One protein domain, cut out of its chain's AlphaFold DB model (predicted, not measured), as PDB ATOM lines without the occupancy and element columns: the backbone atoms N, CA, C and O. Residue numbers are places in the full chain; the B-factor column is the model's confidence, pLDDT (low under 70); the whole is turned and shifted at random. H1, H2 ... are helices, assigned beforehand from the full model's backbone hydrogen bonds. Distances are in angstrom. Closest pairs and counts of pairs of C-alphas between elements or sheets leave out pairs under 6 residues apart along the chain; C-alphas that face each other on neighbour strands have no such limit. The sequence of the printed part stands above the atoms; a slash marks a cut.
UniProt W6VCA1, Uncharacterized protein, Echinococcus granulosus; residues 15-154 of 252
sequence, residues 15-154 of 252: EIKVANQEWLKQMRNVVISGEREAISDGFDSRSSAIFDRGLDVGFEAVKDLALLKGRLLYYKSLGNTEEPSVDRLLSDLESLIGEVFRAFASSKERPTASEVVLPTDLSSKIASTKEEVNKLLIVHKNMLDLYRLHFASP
ATOM      1  N   GLU A  15      40.282   0.811 -80.643       80.00
ATOM      2  CA  GLU A  15      39.246   1.450 -79.819       80.00
ATOM      3  C   GLU A  15      39.083   0.763 -78.457       80.00
ATOM      4  O   GLU A  15      39.062   1.434 -77.423       80.00
ATOM      5  N   ILE A  16      39.052  -0.574 -78.423       83.00
ATOM      6  CA  ILE A  16      38.971  -1.341 -77.170       83.00
ATOM      7  C   ILE A  16      40.221  -1.122 -76.308       83.00
ATOM      8  O   ILE A  16      40.112  -0.981 -75.089       83.00
ATOM      9  N   LYS A  17      41.418  -1.054 -76.906       82.06
ATOM     10  CA  LYS A  17      42.658  -0.753 -76.168       82.06
ATOM     11  C   LYS A  17      42.627   0.646 -75.553       82.06
ATOM     12  O   LYS A  17      43.001   0.789 -74.390       82.06
ATOM     13  N   VAL A  18      42.151   1.651 -76.288       86.25
ATOM     14  CA  VAL A  18      42.005   3.027 -75.785       86.25
ATOM     15  C   VAL A  18      40.959   3.092 -74.669       86.25
ATOM     16  O   VAL A  18      41.229   3.663 -73.614       86.25
ATOM     17  N   ALA A  19      39.808   2.438 -74.847       86.69
ATOM     18  CA  ALA A  19      38.766   2.362 -73.826       86.69
ATOM     19  C   ALA A  19      39.265   1.680 -72.542       86.69
ATOM     20  O   ALA A  19      39.014   2.175 -71.445       86.69
ATOM     21  N   ASN A  20      40.038   0.595 -72.661       90.38
ATOM     22  CA  ASN A  20      40.648  -0.082 -71.515       90.38
ATOM     23  C   ASN A  20      41.678   0.799 -70.793       90.38
ATOM     24  O   ASN A  20      41.745   0.782 -69.565       90.38
ATOM     25  N   GLN A  21      42.474   1.583 -71.523       89.81
ATOM     26  CA  GLN A  21      43.429   2.516 -70.917       89.81
ATOM     27  C   GLN A  21      42.726   3.649 -70.165       89.81
ATOM     28  O   GLN A  21      43.111   3.961 -69.036       89.81
ATOM     29  N   GLU A  22      41.680   4.231 -70.753       92.00
ATOM     30  CA  GLU A  22      40.895   5.267 -70.085       92.00
ATOM     31  C   GLU A  22      40.155   4.689 -68.873       92.00
ATOM     32  O   GLU A  22      40.196   5.281 -67.799       92.00
ATOM     33  N   TRP A  23      39.590   3.483 -68.980       88.06
ATOM     34  CA  TRP A  23      39.001   2.771 -67.845       88.06
ATOM     35  C   TRP A  23      40.002   2.587 -66.699       88.06
ATOM     36  O   TRP A  23      39.703   2.935 -65.558       88.06
ATOM     37  N   LEU A  24      41.216   2.105 -66.982       91.56
ATOM     38  CA  LEU A  24      42.259   1.931 -65.963       91.56
ATOM     39  C   LEU A  24      42.651   3.257 -65.303       91.56
ATOM     40  O   LEU A  24      42.856   3.313 -64.089       91.56
ATOM     41  N   LYS A  25      42.728   4.338 -66.083       92.88
ATOM     42  CA  LYS A  25      43.000   5.683 -65.573       92.88
ATOM     43  C   LYS A  25      41.872   6.177 -64.665       92.88
ATOM     44  O   LYS A  25      42.153   6.683 -63.579       92.88
ATOM     45  N   GLN A  26      40.616   5.988 -65.065       89.88
ATOM     46  CA  GLN A  26      39.454   6.351 -64.254       89.88
ATOM     47  C   GLN A  26      39.387   5.523 -62.968       89.88
ATOM     48  O   GLN A  26      39.203   6.083 -61.892       89.88
ATOM     49  N   MET A  27      39.642   4.214 -63.036       89.56
ATOM     50  CA  MET A  27      39.698   3.356 -61.848       89.56
ATOM     51  C   MET A  27      40.805   3.779 -60.881       89.56
ATOM     52  O   MET A  27      40.573   3.832 -59.676       89.56
ATOM     53  N   ARG A  28      41.984   4.167 -61.381       90.75
ATOM     54  CA  ARG A  28      43.042   4.738 -60.533       90.75
ATOM     55  C   ARG A  28      42.576   6.023 -59.835       90.75
ATOM     56  O   ARG A  28      42.863   6.195 -58.655       90.75
ATOM     57  N   ASN A  29      41.848   6.901 -60.524       90.31
ATOM     58  CA  ASN A  29      41.306   8.121 -59.915       90.31
ATOM     59  C   ASN A  29      40.259   7.820 -58.835       90.31
ATOM     60  O   ASN A  29      40.246   8.493 -57.805       90.31
ATOM     61  N   VAL A  30      39.410   6.810 -59.047       89.50
ATOM     62  CA  VAL A  30      38.434   6.352 -58.047       89.50
ATOM     63  C   VAL A  30      39.145   5.840 -56.799       89.50
ATOM     64  O   VAL A  30      38.796   6.261 -55.702       89.50
ATOM     65  N   VAL A  31      40.184   5.010 -56.951       89.38
ATOM     66  CA  VAL A  31      40.978   4.511 -55.813       89.38
ATOM     67  C   VAL A  31      41.608   5.665 -55.037       89.38
ATOM     68  O   VAL A  31      41.418   5.754 -53.830       89.38
ATOM     69  N   ILE A  32      42.272   6.602 -55.721       88.25
ATOM     70  CA  ILE A  32      42.882   7.775 -55.073       88.25
ATOM     71  C   ILE A  32      41.827   8.627 -54.355       88.25
ATOM     72  O   ILE A  32      42.090   9.175 -53.286       88.25
ATOM     73  N   SER A  33      40.634   8.767 -54.936       86.88
ATOM     74  CA  SER A  33      39.543   9.528 -54.321       86.88
ATOM     75  C   SER A  33      39.017   8.830 -53.069       86.88
ATOM     76  O   SER A  33      38.897   9.479 -52.035       86.88
ATOM     77  N   GLY A  34      38.808   7.512 -53.126       83.94
ATOM     78  CA  GLY A  34      38.406   6.712 -51.967       83.94
ATOM     79  C   GLY A  34      39.457   6.708 -50.854       83.94
ATOM     80  O   GLY A  34      39.111   6.815 -49.684       83.94
ATOM     81  N   GLU A  35      40.749   6.666 -51.194       86.12
ATOM     82  CA  GLU A  35      41.838   6.804 -50.217       86.12
ATOM     83  C   GLU A  35      41.825   8.180 -49.536       86.12
ATOM     84  O   GLU A  35      41.986   8.271 -48.320       86.12
ATOM     85  N   ARG A  36      41.600   9.261 -50.296       84.19
ATOM     86  CA  ARG A  36      41.486  10.620 -49.742       84.19
ATOM     87  C   ARG A  36      40.273  10.772 -48.832       84.19
ATOM     88  O   ARG A  36      40.402  11.390 -47.780       84.19
ATOM     89  N   GLU A  37      39.133  10.218 -49.229       87.56
ATOM     90  CA  GLU A  37      37.906  10.220 -48.433       87.56
ATOM     91  C   GLU A  37      38.106   9.442 -47.131       87.56
ATOM     92  O   GLU A  37      37.882   9.994 -46.061       87.56
ATOM     93  N   ALA A  38      38.678   8.236 -47.187       80.06
ATOM     94  CA  ALA A  38      38.980   7.446 -45.994       80.06
ATOM     95  C   ALA A  38      39.954   8.158 -45.034       80.06
ATOM     96  O   ALA A  38      39.799   8.089 -43.812       80.06
ATOM     97  N   ILE A  39      40.960   8.861 -45.568       81.19
ATOM     98  CA  ILE A  39      41.865   9.694 -44.763       81.19
ATOM     99  C   ILE A  39      41.094  10.860 -44.124       81.19
ATOM    100  O   ILE A  39      41.285  11.121 -42.935       81.19
ATOM    101  N   SER A  40      40.231  11.541 -44.884       81.62
ATOM    102  CA  SER A  40      39.392  12.640 -44.392       81.62
ATOM    103  C   SER A  40      38.461  12.176 -43.272       81.62
ATOM    104  O   SER A  40      38.496  12.743 -42.183       81.62
ATOM    105  N   ASP A  41      37.729  11.085 -43.487       80.62
ATOM    106  CA  ASP A  41      36.841  10.470 -42.499       80.62
ATOM    107  C   ASP A  41      37.596  10.083 -41.223       80.62
ATOM    108  O   ASP A  41      37.106  10.276 -40.107       80.62
ATOM    109  N   GLY A  42      38.823   9.571 -41.363       74.44
ATOM    110  CA  GLY A  42      39.700   9.272 -40.234       74.44
ATOM    111  C   GLY A  42      40.068  10.516 -39.416       74.44
ATOM    112  O   GLY A  42      40.082  10.461 -38.180       74.44
ATOM    113  N   PHE A  43      40.340  11.647 -40.075       73.88
ATOM    114  CA  PHE A  43      40.581  12.922 -39.396       73.88
ATOM    115  C   PHE A  43      39.319  13.463 -38.723       73.88
ATOM    116  O   PHE A  43      39.395  13.875 -37.562       73.88
ATOM    117  N   ASP A  44      38.180  13.414 -39.406       71.94
ATOM    118  CA  ASP A  44      36.905  13.920 -38.900       71.94
ATOM    119  C   ASP A  44      36.453  13.124 -37.672       71.94
ATOM    120  O   ASP A  44      36.203  13.709 -36.617       71.94
ATOM    121  N   SER A  45      36.490  11.791 -37.747       71.00
ATOM    122  CA  SER A  45      36.228  10.879 -36.625       71.00
ATOM    123  C   SER A  45      37.098  11.193 -35.403       71.00
ATOM    124  O   SER A  45      36.596  11.372 -34.289       71.00
ATOM    125  N   ARG A  46      38.415  11.333 -35.605       70.88
ATOM    126  CA  ARG A  46      39.348  11.645 -34.517       70.88
ATOM    127  C   ARG A  46      39.090  13.028 -33.927       70.88
ATOM    128  O   ARG A  46      39.195  13.193 -32.713       70.88
ATOM    129  N   SER A  47      38.771  14.013 -34.763       67.00
ATOM    130  CA  SER A  47      38.465  15.370 -34.313       67.00
ATOM    131  C   SER A  47      37.173  15.424 -33.494       67.00
ATOM    132  O   SER A  47      37.165  16.046 -32.432       67.00
ATOM    133  N   SER A  48      36.137  14.685 -33.909       69.25
ATOM    134  CA  SER A  48      34.879  14.548 -33.168       69.25
ATOM    135  C   SER A  48      35.116  13.925 -31.797       69.25
ATOM    136  O   SER A  48      34.676  14.474 -30.796       69.25
ATOM    137  N   ALA A  49      35.886  12.836 -31.719       69.69
ATOM    138  CA  ALA A  49      36.171  12.173 -30.446       69.69
ATOM    139  C   ALA A  49      36.940  13.072 -29.455       69.69
ATOM    140  O   ALA A  49      36.701  13.020 -28.248       69.69
ATOM    141  N   ILE A  50      37.863  13.905 -29.950       67.12
ATOM    142  CA  ILE A  50      38.583  14.889 -29.124       67.12
ATOM    143  C   ILE A  50      37.624  15.980 -28.632       67.12
ATOM    144  O   ILE A  50      37.685  16.360 -27.463       67.12
ATOM    145  N   PHE A  51      36.740  16.464 -29.508       67.12
ATOM    146  CA  PHE A  51      35.744  17.476 -29.173       67.12
ATOM    147  C   PHE A  51      34.750  16.980 -28.118       67.12
ATOM    148  O   PHE A  51      34.577  17.648 -27.100       67.12
ATOM    149  N   ASP A  52      34.174  15.792 -28.308       72.38
ATOM    150  CA  ASP A  52      33.224  15.189 -27.369       72.38
ATOM    151  C   ASP A  52      33.864  15.007 -25.984       72.38
ATOM    152  O   ASP A  52      33.298  15.414 -24.971       72.38
ATOM    153  N   ARG A  53      35.109  14.515 -25.930       69.94
ATOM    154  CA  ARG A  53      35.843  14.384 -24.664       69.94
ATOM    155  C   ARG A  53      36.134  15.740 -24.011       69.94
ATOM    156  O   ARG A  53      36.078  15.850 -22.789       69.94
ATOM    157  N   GLY A  54      36.457  16.769 -24.794       68.12
ATOM    158  CA  GLY A  54      36.652  18.128 -24.281       68.12
ATOM    159  C   GLY A  54      35.376  18.747 -23.731       68.12
ATOM    160  O   GLY A  54      35.420  19.379 -22.674       68.12
ATOM    161  N   LEU A  55      34.242  18.503 -24.389       74.38
ATOM    162  CA  LEU A  55      32.932  18.874 -23.871       74.38
ATOM    163  C   LEU A  55      32.635  18.168 -22.553       74.38
ATOM    164  O   LEU A  55      32.242  18.848 -21.612       74.38
ATOM    165  N   ASP A  56      32.869  16.861 -22.450       74.75
ATOM    166  CA  ASP A  56      32.609  16.108 -21.219       74.75
ATOM    167  C   ASP A  56      33.465  16.612 -20.049       74.75
ATOM    168  O   ASP A  56      32.945  16.894 -18.969       74.75
ATOM    169  N   VAL A  57      34.775  16.797 -20.257       76.00
ATOM    170  CA  VAL A  57      35.689  17.279 -19.204       76.00
ATOM    171  C   VAL A  57      35.351  18.715 -18.793       76.00
ATOM    172  O   VAL A  57      35.308  19.021 -17.599       76.00
ATOM    173  N   GLY A  58      35.091  19.598 -19.759       76.31
ATOM    174  CA  GLY A  58      34.693  20.978 -19.484       76.31
ATOM    175  C   GLY A  58      33.339  21.058 -18.778       76.31
ATOM    176  O   GLY A  58      33.193  21.793 -17.800       76.31
ATOM    177  N   PHE A  59      32.363  20.264 -19.225       74.56
ATOM    178  CA  PHE A  59      31.032  20.188 -18.634       74.56
ATOM    179  C   PHE A  59      31.087  19.697 -17.190       74.56
ATOM    180  O   PHE A  59      30.517  20.343 -16.314       74.56
ATOM    181  N   GLU A  60      31.795  18.601 -16.918       76.50
ATOM    182  CA  GLU A  60      31.911  18.053 -15.565       76.50
ATOM    183  C   GLU A  60      32.571  19.051 -14.603       76.50
ATOM    184  O   GLU A  60      32.078  19.257 -13.493       76.50
ATOM    185  N   ALA A  61      33.616  19.755 -15.049       76.19
ATOM    186  CA  ALA A  61      34.274  20.782 -14.247       76.19
ATOM    187  C   ALA A  61      33.354  21.976 -13.937       76.19
ATOM    188  O   ALA A  61      33.267  22.419 -12.790       76.19
ATOM    189  N   VAL A  62      32.631  22.483 -14.940       78.50
ATOM    190  CA  VAL A  62      31.684  23.595 -14.756       78.50
ATOM    191  C   VAL A  62      30.487  23.167 -13.907       78.50
ATOM    192  O   VAL A  62      30.034  23.942 -13.067       78.50
ATOM    193  N   LYS A  63      29.993  21.936 -14.071       77.69
ATOM    194  CA  LYS A  63      28.894  21.376 -13.274       77.69
ATOM    195  C   LYS A  63      29.249  21.355 -11.790       77.69
ATOM    196  O   LYS A  63      28.450  21.807 -10.970       77.69
ATOM    197  N   ASP A  64      30.439  20.874 -11.443       78.00
ATOM    198  CA  ASP A  64      30.917  20.834 -10.060       78.00
ATOM    199  C   ASP A  64      30.981  22.237  -9.434       78.00
ATOM    200  O   ASP A  64      30.493  22.450  -8.319       78.00
ATOM    201  N   LEU A  65      31.516  23.217 -10.171       80.50
ATOM    202  CA  LEU A  65      31.576  24.617  -9.736       80.50
ATOM    203  C   LEU A  65      30.178  25.240  -9.598       80.50
ATOM    204  O   LEU A  65      29.899  25.937  -8.620       80.50
ATOM    205  N   ALA A  66      29.270  24.954 -10.532       75.56
ATOM    206  CA  ALA A  66      27.893  25.439 -10.499       75.56
ATOM    207  C   ALA A  66      27.100  24.854  -9.318       75.56
ATOM    208  O   ALA A  66      26.334  25.574  -8.674       75.56
ATOM    209  N   LEU A  67      27.310  23.577  -8.983       77.69
ATOM    210  CA  LEU A  67      26.713  22.952  -7.800       77.69
ATOM    211  C   LEU A  67      27.205  23.609  -6.506       77.69
ATOM    212  O   LEU A  67      26.398  23.876  -5.613       77.69
ATOM    213  N   LEU A  68      28.505  23.903  -6.402       79.44
ATOM    214  CA  LEU A  68      29.073  24.624  -5.257       79.44
ATOM    215  C   LEU A  68      28.486  26.031  -5.142       79.44
ATOM    216  O   LEU A  68      28.026  26.410  -4.065       79.44
ATOM    217  N   LYS A  69      28.398  26.758  -6.260       81.00
ATOM    218  CA  LYS A  69      27.754  28.075  -6.326       81.00
ATOM    219  C   LYS A  69      26.301  28.013  -5.855       81.00
ATOM    220  O   LYS A  69      25.892  28.829  -5.037       81.00
ATOM    221  N   GLY A  70      25.530  27.028  -6.316       74.12
ATOM    222  CA  GLY A  70      24.136  26.838  -5.905       74.12
ATOM    223  C   GLY A  70      23.985  26.590  -4.402       74.12
ATOM    224  O   GLY A  70      23.125  27.191  -3.759       74.12
ATOM    225  N   ARG A  71      24.859  25.764  -3.815       79.12
ATOM    226  CA  ARG A  71      24.887  25.527  -2.361       79.12
ATOM    227  C   ARG A  71      25.240  26.790  -1.580       79.12
ATOM    228  O   ARG A  71      24.622  27.054  -0.552       79.12
ATOM    229  N   LEU A  72      26.193  27.572  -2.078       80.06
ATOM    230  CA  LEU A  72      26.631  28.815  -1.450       80.06
ATOM    231  C   LEU A  72      25.550  29.913  -1.536       80.06
ATOM    232  O   LEU A  72      25.306  30.620  -0.564       80.06
ATOM    233  N   LEU A  73      24.829  30.002  -2.658       79.94
ATOM    234  CA  LEU A  73      23.666  30.887  -2.813       79.94
ATOM    235  C   LEU A  73      22.516  30.493  -1.884       79.94
ATOM    236  O   LEU A  73      21.914  31.360  -1.252       79.94
ATOM    237  N   TYR A  74      22.227  29.193  -1.770       77.25
ATOM    238  CA  TYR A  74      21.253  28.695  -0.802       77.25
ATOM    239  C   TYR A  74      21.663  29.078   0.623       77.25
ATOM    240  O   TYR A  74      20.847  29.607   1.374       77.25
ATOM    241  N   TYR A  75      22.938  28.901   0.969       74.50
ATOM    242  CA  TYR A  75      23.472  29.308   2.263       74.50
ATOM    243  C   TYR A  75      23.280  30.808   2.535       74.50
ATOM    244  O   TYR A  75      22.720  31.168   3.570       74.50
ATOM    245  N   LYS A  76      23.635  31.667   1.573       77.94
ATOM    246  CA  LYS A  76      23.405  33.117   1.651       77.94
ATOM    247  C   LYS A  76      21.921  33.457   1.850       77.94
ATOM    248  O   LYS A  76      21.583  34.341   2.630       77.94
ATOM    249  N   SER A  77      21.020  32.734   1.178       73.06
ATOM    250  CA  SER A  77      19.569  32.970   1.260       73.06
ATOM    251  C   SER A  77      18.954  32.652   2.624       73.06
ATOM    252  O   SER A  77      17.911  33.204   2.961       73.06
ATOM    253  N   LEU A  78      19.607  31.808   3.432       73.62
ATOM    254  CA  LEU A  78      19.158  31.490   4.790       73.62
ATOM    255  C   LEU A  78      19.385  32.645   5.781       73.62
ATOM    256  O   LEU A  78      19.126  32.471   6.968       73.62
ATOM    257  N   GLY A  79      19.890  33.798   5.325       63.88
ATOM    258  CA  GLY A  79      20.120  34.979   6.162       63.88
ATOM    259  C   GLY A  79      21.191  34.774   7.235       63.88
ATOM    260  O   GLY A  79      21.331  35.605   8.124       63.88
ATOM    261  N   ASN A  80      21.940  33.668   7.164       56.53
ATOM    262  CA  ASN A  80      22.902  33.277   8.191       56.53
ATOM    263  C   ASN A  80      24.237  34.025   8.099       56.53
ATOM    264  O   ASN A  80      25.047  33.890   9.010       56.53
ATOM    265  N   THR A  81      24.480  34.801   7.040       55.03
ATOM    266  CA  THR A  81      25.763  35.486   6.845       55.03
ATOM    267  C   THR A  81      25.641  36.670   5.882       55.03
ATOM    268  O   THR A  81      25.476  36.497   4.677       55.03
ATOM    269  N   GLU A  82      25.843  37.884   6.404       58.09
ATOM    270  CA  GLU A  82      26.384  39.023   5.638       58.09
ATOM    271  C   GLU A  82      27.921  38.937   5.568       58.09
ATOM    272  O   GLU A  82      28.622  39.948   5.548       58.09
ATOM    273  N   GLU A  83      28.485  37.724   5.610       64.88
ATOM    274  CA  GLU A  83      29.933  37.580   5.596       64.88
ATOM    275  C   GLU A  83      30.482  37.965   4.214       64.88
ATOM    276  O   GLU A  83      30.129  37.330   3.212       64.88
ATOM    277  N   PRO A  84      31.432  38.918   4.145       67.38
ATOM    278  CA  PRO A  84      32.123  39.276   2.904       67.38
ATOM    279  C   PRO A  84      32.824  38.079   2.239       67.38
ATOM    280  O   PRO A  84      33.123  38.110   1.046       67.38
ATOM    281  N   SER A  85      33.087  37.018   3.012       78.12
ATOM    282  CA  SER A  85      33.687  35.762   2.563       78.12
ATOM    283  C   SER A  85      32.809  35.034   1.536       78.12
ATOM    284  O   SER A  85      33.330  34.509   0.554       78.12
ATOM    285  N   VAL A  86      31.482  35.046   1.712       81.31
ATOM    286  CA  VAL A  86      30.526  34.344   0.845       81.31
ATOM    287  C   VAL A  86      30.452  35.019  -0.519       81.31
ATOM    288  O   VAL A  86      30.495  34.343  -1.545       81.31
ATOM    289  N   ASP A  87      30.406  36.349  -0.543       83.44
ATOM    290  CA  ASP A  87      30.368  37.112  -1.794       83.44
ATOM    291  C   ASP A  87      31.681  37.040  -2.566       83.44
ATOM    292  O   ASP A  87      31.662  36.905  -3.792       83.44
ATOM    293  N   ARG A  88      32.818  37.014  -1.858       87.69
ATOM    294  CA  ARG A  88      34.114  36.725  -2.476       87.69
ATOM    295  C   ARG A  88      34.111  35.346  -3.135       87.69
ATOM    296  O   ARG A  88      34.415  35.245  -4.316       87.69
ATOM    297  N   LEU A  89      33.687  34.307  -2.413       86.25
ATOM    298  CA  LEU A  89      33.646  32.937  -2.933       86.25
ATOM    299  C   LEU A  89      32.676  32.777  -4.115       86.25
ATOM    300  O   LEU A  89      32.970  32.029  -5.044       86.25
ATOM    301  N   LEU A  90      31.539  33.483  -4.124       86.19
ATOM    302  CA  LEU A  90      30.638  33.509  -5.284       86.19
ATOM    303  C   LEU A  90      31.323  34.110  -6.517       86.19
ATOM    304  O   LEU A  90      31.219  33.538  -7.604       86.19
ATOM    305  N   SER A  91      32.031  35.228  -6.341       87.62
ATOM    306  CA  SER A  91      32.790  35.876  -7.413       87.62
ATOM    307  C   SER A  91      33.950  35.001  -7.900       87.62
ATOM    308  O   SER A  91      34.169  34.891  -9.105       87.62
ATOM    309  N   ASP A  92      34.665  34.342  -6.987       87.50
ATOM    310  CA  ASP A  92      35.772  33.436  -7.311       87.50
ATOM    311  C   ASP A  92      35.266  32.237  -8.129       87.50
ATOM    312  O   ASP A  92      35.860  31.874  -9.145       87.50
ATOM    313  N   LEU A  93      34.114  31.662  -7.757       86.94
ATOM    314  CA  LEU A  93      33.470  30.586  -8.516       86.94
ATOM    315  C   LEU A  93      33.022  31.041  -9.913       86.94
ATOM    316  O   LEU A  93      33.197  30.295 -10.876       86.94
ATOM    317  N   GLU A  94      32.459  32.245 -10.054       86.38
ATOM    318  CA  GLU A  94      32.110  32.804 -11.368       86.38
ATOM    319  C   GLU A  94      33.347  33.045 -12.239       86.38
ATOM    320  O   GLU A  94      33.345  32.673 -13.417       86.38
ATOM    321  N   SER A  95      34.416  33.595 -11.658       87.69
ATOM    322  CA  SER A  95      35.687  33.794 -12.358       87.69
ATOM    323  C   SER A  95      36.272  32.466 -12.827       87.69
ATOM    324  O   SER A  95      36.656  32.345 -13.990       87.69
ATOM    325  N   LEU A  96      36.269  31.438 -11.971       86.06
ATOM    326  CA  LEU A  96      36.769  30.104 -12.311       86.06
ATOM    327  C   LEU A  96      35.966  29.445 -13.429       86.06
ATOM    328  O   LEU A  96      36.559  28.869 -14.336       86.06
ATOM    329  N   ILE A  97      34.637  29.563 -13.417       83.31
ATOM    330  CA  ILE A  97      33.800  29.081 -14.524       83.31
ATOM    331  C   ILE A  97      34.206  29.781 -15.834       83.31
ATOM    332  O   ILE A  97      34.400  29.123 -16.857       83.31
ATOM    333  N   GLY A  98      34.409  31.102 -15.803       80.00
ATOM    334  CA  GLY A  98      34.887  31.871 -16.954       80.00
ATOM    335  C   GLY A  98      36.311  31.509 -17.403       80.00
ATOM    336  O   GLY A  98      36.611  31.524 -18.597       80.00
ATOM    337  N   GLU A  99      37.206  31.175 -16.476       83.12
ATOM    338  CA  GLU A  99      38.563  30.695 -16.766       83.12
ATOM    339  C   GLU A  99      38.560  29.305 -17.400       83.12
ATOM    340  O   GLU A  99      39.279  29.100 -18.375       83.12
ATOM    341  N   VAL A 100      37.706  28.390 -16.929       81.19
ATOM    342  CA  VAL A 100      37.494  27.078 -17.557       81.19
ATOM    343  C   VAL A 100      37.034  27.261 -18.999       81.19
ATOM    344  O   VAL A 100      37.666  26.723 -19.907       81.19
ATOM    345  N   PHE A 101      36.018  28.092 -19.247       78.62
ATOM    346  CA  PHE A 101      35.567  28.362 -20.614       78.62
ATOM    347  C   PHE A 101      36.678  28.927 -21.504       78.62
ATOM    348  O   PHE A 101      36.862  28.460 -22.628       78.62
ATOM    349  N   ARG A 102      37.458  29.893 -21.005       79.69
ATOM    350  CA  ARG A 102      38.580  30.469 -21.762       79.69
ATOM    351  C   ARG A 102      39.693  29.460 -22.018       79.69
ATOM    352  O   ARG A 102      40.251  29.469 -23.112       79.69
ATOM    353  N   ALA A 103      40.010  28.590 -21.062       76.88
ATOM    354  CA  ALA A 103      41.023  27.552 -21.228       76.88
ATOM    355  C   ALA A 103      40.641  26.571 -22.350       76.88
ATOM    356  O   ALA A 103      41.457  26.295 -23.226       76.88
ATOM    357  N   PHE A 104      39.382  26.126 -22.387       71.75
ATOM    358  CA  PHE A 104      38.892  25.261 -23.463       71.75
ATOM    359  C   PHE A 104      38.777  25.992 -24.809       71.75
ATOM    360  O   PHE A 104      39.113  25.416 -25.839       71.75
ATOM    361  N   ALA A 105      38.381  27.268 -24.824       70.62
ATOM    362  CA  ALA A 105      38.276  28.053 -26.058       70.62
ATOM    363  C   ALA A 105      39.639  28.463 -26.656       70.62
ATOM    364  O   ALA A 105      39.753  28.660 -27.865       70.62
ATOM    365  N   SER A 106      40.674  28.620 -25.823       67.69
ATOM    366  CA  SER A 106      42.026  29.024 -26.246       67.69
ATOM    367  C   SER A 106      42.970  27.857 -26.527       67.69
ATOM    368  O   SER A 106      44.059  28.085 -27.060       67.69
ATOM    369  N   SER A 107      42.552  26.620 -26.239       63.69
ATOM    370  CA  SER A 107      43.235  25.394 -26.656       63.69
ATOM    371  C   SER A 107      43.212  25.283 -28.190       63.69
ATOM    372  O   SER A 107      42.348  24.660 -28.797       63.69
ATOM    373  N   LYS A 108      44.149  25.979 -28.842       54.53
ATOM    374  CA  LYS A 108      44.384  25.920 -30.295       54.53
ATOM    375  C   LYS A 108      45.207  24.696 -30.694       54.53
ATOM    376  O   LYS A 108      45.185  24.290 -31.855       54.53
ATOM    377  N   GLU A 109      45.954  24.130 -29.753       51.75
ATOM    378  CA  GLU A 109      46.741  22.924 -29.970       51.75
ATOM    379  C   GLU A 109      45.823  21.719 -29.867       51.75
ATOM    380  O   GLU A 109      45.255  21.486 -28.808       51.75
ATOM    381  N   ARG A 110      45.668  20.980 -30.976       52.59
ATOM    382  CA  ARG A 110      44.931  19.711 -31.041       52.59
ATOM    383  C   ARG A 110      45.483  18.773 -29.960       52.59
ATOM    384  O   ARG A 110      46.529  18.166 -30.208       52.59
ATOM    385  N   PRO A 111      44.815  18.616 -28.803       54.41
ATOM    386  CA  PRO A 111      45.286  17.683 -27.800       54.41
ATOM    387  C   PRO A 111      45.174  16.295 -28.421       54.41
ATOM    388  O   PRO A 111      44.212  16.004 -29.146       54.41
ATOM    389  N   THR A 112      46.136  15.411 -28.175       53.66
ATOM    390  CA  THR A 112      45.869  14.007 -28.485       53.66
ATOM    391  C   THR A 112      44.657  13.562 -27.662       53.66
ATOM    392  O   THR A 112      44.414  14.078 -26.574       53.66
ATOM    393  N   ALA A 113      43.858  12.614 -28.165       50.66
ATOM    394  CA  ALA A 113      42.630  12.185 -27.485       50.66
ATOM    395  C   ALA A 113      42.859  11.735 -26.028       50.66
ATOM    396  O   ALA A 113      41.892  11.659 -25.283       50.66
ATOM    397  N   SER A 114      44.105  11.462 -25.617       52.28
ATOM    398  CA  SER A 114      44.515  11.109 -24.253       52.28
ATOM    399  C   SER A 114      44.821  12.303 -23.329       52.28
ATOM    400  O   SER A 114      44.927  12.094 -22.124       52.28
ATOM    401  N   GLU A 115      44.964  13.522 -23.852       56.34
ATOM    402  CA  GLU A 115      45.538  14.685 -23.145       56.34
ATOM    403  C   GLU A 115      44.536  15.796 -22.829       56.34
ATOM    404  O   GLU A 115      44.926  16.839 -22.310       56.34
ATOM    405  N   VAL A 116      43.244  15.601 -23.112       59.88
ATOM    406  CA  VAL A 116      42.231  16.604 -22.764       59.88
ATOM    407  C   VAL A 116      42.033  16.613 -21.247       59.88
ATOM    408  O   VAL A 116      41.220  15.874 -20.693       59.88
ATOM    409  N   VAL A 117      42.852  17.416 -20.578       64.25
ATOM    410  CA  VAL A 117      42.906  17.617 -19.133       64.25
ATOM    411  C   VAL A 117      42.934  19.121 -18.889       64.25
ATOM    412  O   VAL A 117      43.514  19.882 -19.665       64.25
ATOM    413  N   LEU A 118      42.286  19.567 -17.814       66.94
ATOM    414  CA  LEU A 118      42.377  20.958 -17.378       66.94
ATOM    415  C   LEU A 118      43.842  21.345 -17.123       66.94
ATOM    416  O   LEU A 118      44.592  20.535 -16.572       66.94
ATOM    417  N   PRO A 119      44.244  22.589 -17.440       76.31
ATOM    418  CA  PRO A 119      45.557  23.092 -17.059       76.31
ATOM    419  C   PRO A 119      45.804  22.873 -15.563       76.31
ATOM    420  O   PRO A 119      44.927  23.149 -14.743       76.31
ATOM    421  N   THR A 120      46.994  22.400 -15.196       77.75
ATOM    422  CA  THR A 120      47.321  22.013 -13.812       77.75
ATOM    423  C   THR A 120      47.110  23.162 -12.821       77.75
ATOM    424  O   THR A 120      46.594  22.945 -11.726       77.75
ATOM    425  N   ASP A 121      47.433  24.394 -13.233       80.62
ATOM    426  CA  ASP A 121      47.168  25.613 -12.456       80.62
ATOM    427  C   ASP A 121      45.666  25.781 -12.171       80.62
ATOM    428  O   ASP A 121      45.249  25.915 -11.020       80.62
ATOM    429  N   LEU A 122      44.829  25.660 -13.203       79.31
ATOM    430  CA  LEU A 122      43.381  25.797 -13.077       79.31
ATOM    431  C   LEU A 122      42.769  24.668 -12.237       79.31
ATOM    432  O   LEU A 122      41.929  24.921 -11.375       79.31
ATOM    433  N   SER A 123      43.240  23.433 -12.416       81.00
ATOM    434  CA  SER A 123      42.826  22.300 -11.583       81.00
ATOM    435  C   SER A 123      43.158  22.527 -10.105       81.00
ATOM    436  O   SER A 123      42.354  22.179  -9.238       81.00
ATOM    437  N   SER A 124      44.315  23.122  -9.801       85.06
ATOM    438  CA  SER A 124      44.719  23.420  -8.423       85.06
ATOM    439  C   SER A 124      43.857  24.520  -7.789       85.06
ATOM    440  O   SER A 124      43.412  24.373  -6.649       85.06
ATOM    441  N   LYS A 125      43.519  25.570  -8.550       84.00
ATOM    442  CA  LYS A 125      42.627  26.655  -8.113       84.00
ATOM    443  C   LYS A 125      41.204  26.166  -7.851       84.00
ATOM    444  O   LYS A 125      40.610  26.524  -6.831       84.00
ATOM    445  N   ILE A 126      40.680  25.306  -8.726       83.38
ATOM    446  CA  ILE A 126      39.375  24.657  -8.537       83.38
ATOM    447  C   ILE A 126      39.380  23.823  -7.252       83.38
ATOM    448  O   ILE A 126      38.457  23.942  -6.447       83.38
ATOM    449  N   ALA A 127      40.423  23.019  -7.023       85.31
ATOM    450  CA  ALA A 127      40.536  22.198  -5.820       85.31
ATOM    451  C   ALA A 127      40.600  23.049  -4.538       85.31
ATOM    452  O   ALA A 127      39.870  22.769  -3.589       85.31
ATOM    453  N   SER A 128      41.405  24.117  -4.533       86.81
ATOM    454  CA  SER A 128      41.516  25.037  -3.393       86.81
ATOM    455  C   SER A 128      40.185  25.724  -3.080       86.81
ATOM    456  O   SER A 128      39.741  25.729  -1.934       86.81
ATOM    457  N   THR A 129      39.499  26.241  -4.101       83.81
ATOM    458  CA  THR A 129      38.215  26.946  -3.929       83.81
ATOM    459  C   THR A 129      37.112  25.991  -3.472       83.81
ATOM    460  O   THR A 129      36.306  26.328  -2.605       83.81
ATOM    461  N   LYS A 130      37.098  24.759  -3.994       84.44
ATOM    462  CA  LYS A 130      36.188  23.696  -3.545       84.44
ATOM    463  C   LYS A 130      36.406  23.357  -2.071       84.44
ATOM    464  O   LYS A 130      35.430  23.171  -1.347       84.44
ATOM    465  N   GLU A 131      37.655  23.303  -1.625       87.31
ATOM    466  CA  GLU A 131      37.993  23.054  -0.226       87.31
ATOM    467  C   GLU A 131      37.545  24.203   0.690       87.31
ATOM    468  O   GLU A 131      36.948  23.951   1.736       87.31
ATOM    469  N   GLU A 132      37.757  25.459   0.291       83.75
ATOM    470  CA  GLU A 132      37.284  26.630   1.046       83.75
ATOM    471  C   GLU A 132      35.755  26.651   1.181       83.75
ATOM    472  O   GLU A 132      35.232  26.798   2.289       83.75
ATOM    473  N   VAL A 133      35.031  26.409   0.084       81.38
ATOM    474  CA  VAL A 133      33.562  26.323   0.095       81.38
ATOM    475  C   VAL A 133      33.086  25.169   0.977       81.38
ATOM    476  O   VAL A 133      32.166  25.339   1.778       81.38
ATOM    477  N   ASN A 134      33.709  23.993   0.878       83.94
ATOM    478  CA  ASN A 134      33.324  22.838   1.687       83.94
ATOM    479  C   ASN A 134      33.588  23.059   3.178       83.94
ATOM    480  O   ASN A 134      32.736  22.698   3.988       83.94
ATOM    481  N   LYS A 135      34.712  23.676   3.557       83.81
ATOM    482  CA  LYS A 135      34.989  24.039   4.956       83.81
ATOM    483  C   LYS A 135      33.899  24.941   5.515       83.81
ATOM    484  O   LYS A 135      33.376  24.656   6.588       83.81
ATOM    485  N   LEU A 136      33.506  25.968   4.764       78.38
ATOM    486  CA  LEU A 136      32.452  26.896   5.168       78.38
ATOM    487  C   LEU A 136      31.099  26.179   5.329       78.38
ATOM    488  O   LEU A 136      30.420  26.337   6.343       78.38
ATOM    489  N   LEU A 137      30.748  25.298   4.387       73.56
ATOM    490  CA  LEU A 137      29.522  24.497   4.455       73.56
ATOM    491  C   LEU A 137      29.527  23.474   5.612       73.56
ATOM    492  O   LEU A 137      28.486  23.255   6.232       73.56
ATOM    493  N   ILE A 138      30.668  22.845   5.923       77.69
ATOM    494  CA  ILE A 138      30.808  21.862   7.015       77.69
ATOM    495  C   ILE A 138      30.755  22.542   8.381       77.69
ATOM    496  O   ILE A 138      30.035  22.069   9.259       77.69
ATOM    497  N   VAL A 139      31.484  23.648   8.565       65.69
ATOM    498  CA  VAL A 139      31.453  24.428   9.813       65.69
ATOM    499  C   VAL A 139      30.019  24.841  10.126       65.69
ATOM    500  O   VAL A 139      29.572  24.686  11.261       65.69
ATOM    501  N   HIS A 140      29.258  25.259   9.113       61.66
ATOM    502  CA  HIS A 140      27.865  25.642   9.312       61.66
ATOM    503  C   HIS A 140      26.927  24.459   9.565       61.66
ATOM    504  O   HIS A 140      26.035  24.560  10.405       61.66
ATOM    505  N   LYS A 141      27.125  23.320   8.891       65.69
ATOM    506  CA  LYS A 141      26.364  22.095   9.179       65.69
ATOM    507  C   LYS A 141      26.562  21.660  10.634       65.69
ATOM    508  O   LYS A 141      25.585  21.433  11.339       65.69
ATOM    509  N   ASN A 142      27.810  21.649  11.097       59.53
ATOM    510  CA  ASN A 142      28.149  21.323  12.480       59.53
ATOM    511  C   ASN A 142      27.587  22.359  13.468       59.53
ATOM    512  O   ASN A 142      27.166  21.988  14.559       59.53
ATOM    513  N   MET A 143      27.540  23.642  13.089       53.94
ATOM    514  CA  MET A 143      26.943  24.702  13.902       53.94
ATOM    515  C   MET A 143      25.418  24.534  14.025       53.94
ATOM    516  O   MET A 143      24.895  24.566  15.134       53.94
ATOM    517  N   LEU A 144      24.703  24.265  12.927       56.31
ATOM    518  CA  LEU A 144      23.266  23.953  12.937       56.31
ATOM    519  C   LEU A 144      22.940  22.695  13.753       56.31
ATOM    520  O   LEU A 144      21.948  22.681  14.483       56.31
ATOM    521  N   ASP A 145      23.773  21.658  13.655       55.06
ATOM    522  CA  ASP A 145      23.611  20.423  14.424       55.06
ATOM    523  C   ASP A 145      23.887  20.650  15.926       55.06
ATOM    524  O   ASP A 145      23.147  20.138  16.767       55.06
ATOM    525  N   LEU A 146      24.864  21.498  16.282       50.91
ATOM    526  CA  LEU A 146      25.118  21.946  17.662       50.91
ATOM    527  C   LEU A 146      23.975  22.798  18.226       50.91
ATOM    528  O   LEU A 146      23.575  22.600  19.373       50.91
ATOM    529  N   TYR A 147      23.404  23.704  17.430       50.38
ATOM    530  CA  TYR A 147      22.216  24.468  17.815       50.38
ATOM    531  C   TYR A 147      21.003  23.549  18.016       50.38
ATOM    532  O   TYR A 147      20.289  23.687  19.007       50.38
ATOM    533  N   ARG A 148      20.801  22.543  17.154       48.09
ATOM    534  CA  ARG A 148      19.780  21.502  17.367       48.09
ATOM    535  C   ARG A 148      20.001  20.718  18.658       48.09
ATOM    536  O   ARG A 148      19.031  20.456  19.356       48.09
ATOM    537  N   LEU A 149      21.242  20.368  18.991       50.12
ATOM    538  CA  LEU A 149      21.591  19.685  20.242       50.12
ATOM    539  C   LEU A 149      21.365  20.566  21.480       50.12
ATOM    540  O   LEU A 149      20.866  20.073  22.488       50.12
ATOM    541  N   HIS A 150      21.659  21.867  21.401       44.84
ATOM    542  CA  HIS A 150      21.421  22.805  22.503       44.84
ATOM    543  C   HIS A 150      19.934  23.119  22.727       44.84
ATOM    544  O   HIS A 150      19.519  23.276  23.873       44.84
ATOM    545  N   PHE A 151      19.123  23.155  21.666       45.88
ATOM    546  CA  PHE A 151      17.673  23.384  21.746       45.88
ATOM    547  C   PHE A 151      16.834  22.095  21.833       45.88
ATOM    548  O   PHE A 151      15.619  22.167  21.985       45.88
ATOM    549  N   ALA A 152      17.465  20.916  21.800       40.22
ATOM    550  CA  ALA A 152      16.841  19.629  22.120       40.22
ATOM    551  C   ALA A 152      16.835  19.315  23.632       40.22
ATOM    552  O   ALA A 152      16.548  18.184  24.024       40.22
ATOM    553  N   SER A 153      17.125  20.296  24.494       40.78
ATOM    554  CA  SER A 153      16.719  20.214  25.899       40.78
ATOM    555  C   SER A 153      15.235  20.580  25.988       40.78
ATOM    556  O   SER A 153      14.860  21.665  25.541       40.78
ATOM    557  N   PRO A 154      14.371  19.690  26.503       38.28
ATOM    558  CA  PRO A 154      12.938  19.926  26.487       38.28
ATOM    559  C   PRO A 154      12.602  21.129  27.380       38.28
ATOM    560  O   PRO A 154      13.146  21.221  28.485       38.28
TER     561      PRO A 154
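What this domain is: This is residues 15 to 154 of the 252 residues of an uncharacterized protein of Echinococcus granulosus (UniProt W6VCA1). A very long helix, H1, makes the long axis; H2 folds back beside its last part and H3 packs on both, a small bundle from which residues 15 to 45 and 141 to 154 stick out. The 140 printed residues include three named helices, H1, H2, H3 in order: all helix, extended, radius of gyration of the C-alphas 28.4 A, spans 110 by 31 by 22 A.

How they stand to each other: Start at H1, residues 15 to 77, and H2, residues 84 to 106: this hairpin touches at Val 62 and Ile 97, the closest C-alphas, 5.9 A, opposite ways at a shallow tilt of 4 degrees; H1 uses residues 54 to 76 alone. H3, residues 120 to 151, touches H2 with residues 122 to 133 alone, a hairpin (closest C-alphas Leu 96 and Ile 126, 7.1 A), opposite ways at a shallow 30 degrees. With residues 126 to 137 alone, H3 touches residues 65 to 72 alone of H1 (closest C-alphas Leu 68 and Val 133, 7.2 A), the same way at a shallow 33 degrees, only just short of steep. The bundle is up and down, each helix running against the one before. In H1, H2 and H3 every O i to N i+4 pair is within hydrogen-bond range.

Where its parts are: Find C-alpha 15 at (39.246, 1.450, -79.819); H1 runs 89.2 A from there. H2 is 32.4 A long; H3 runs 46.3 A to C-alpha 151 at (17.673, 23.384, 21.746).

The domain as a whole: The farthest C-alphas, Glu 15 and Pro 154, are 111.1 A apart, with no cut. Look for the long link at residues 107 to 119; pLDDT is under 70 for 42 residues, among them 106 to 118 and 139 to 154.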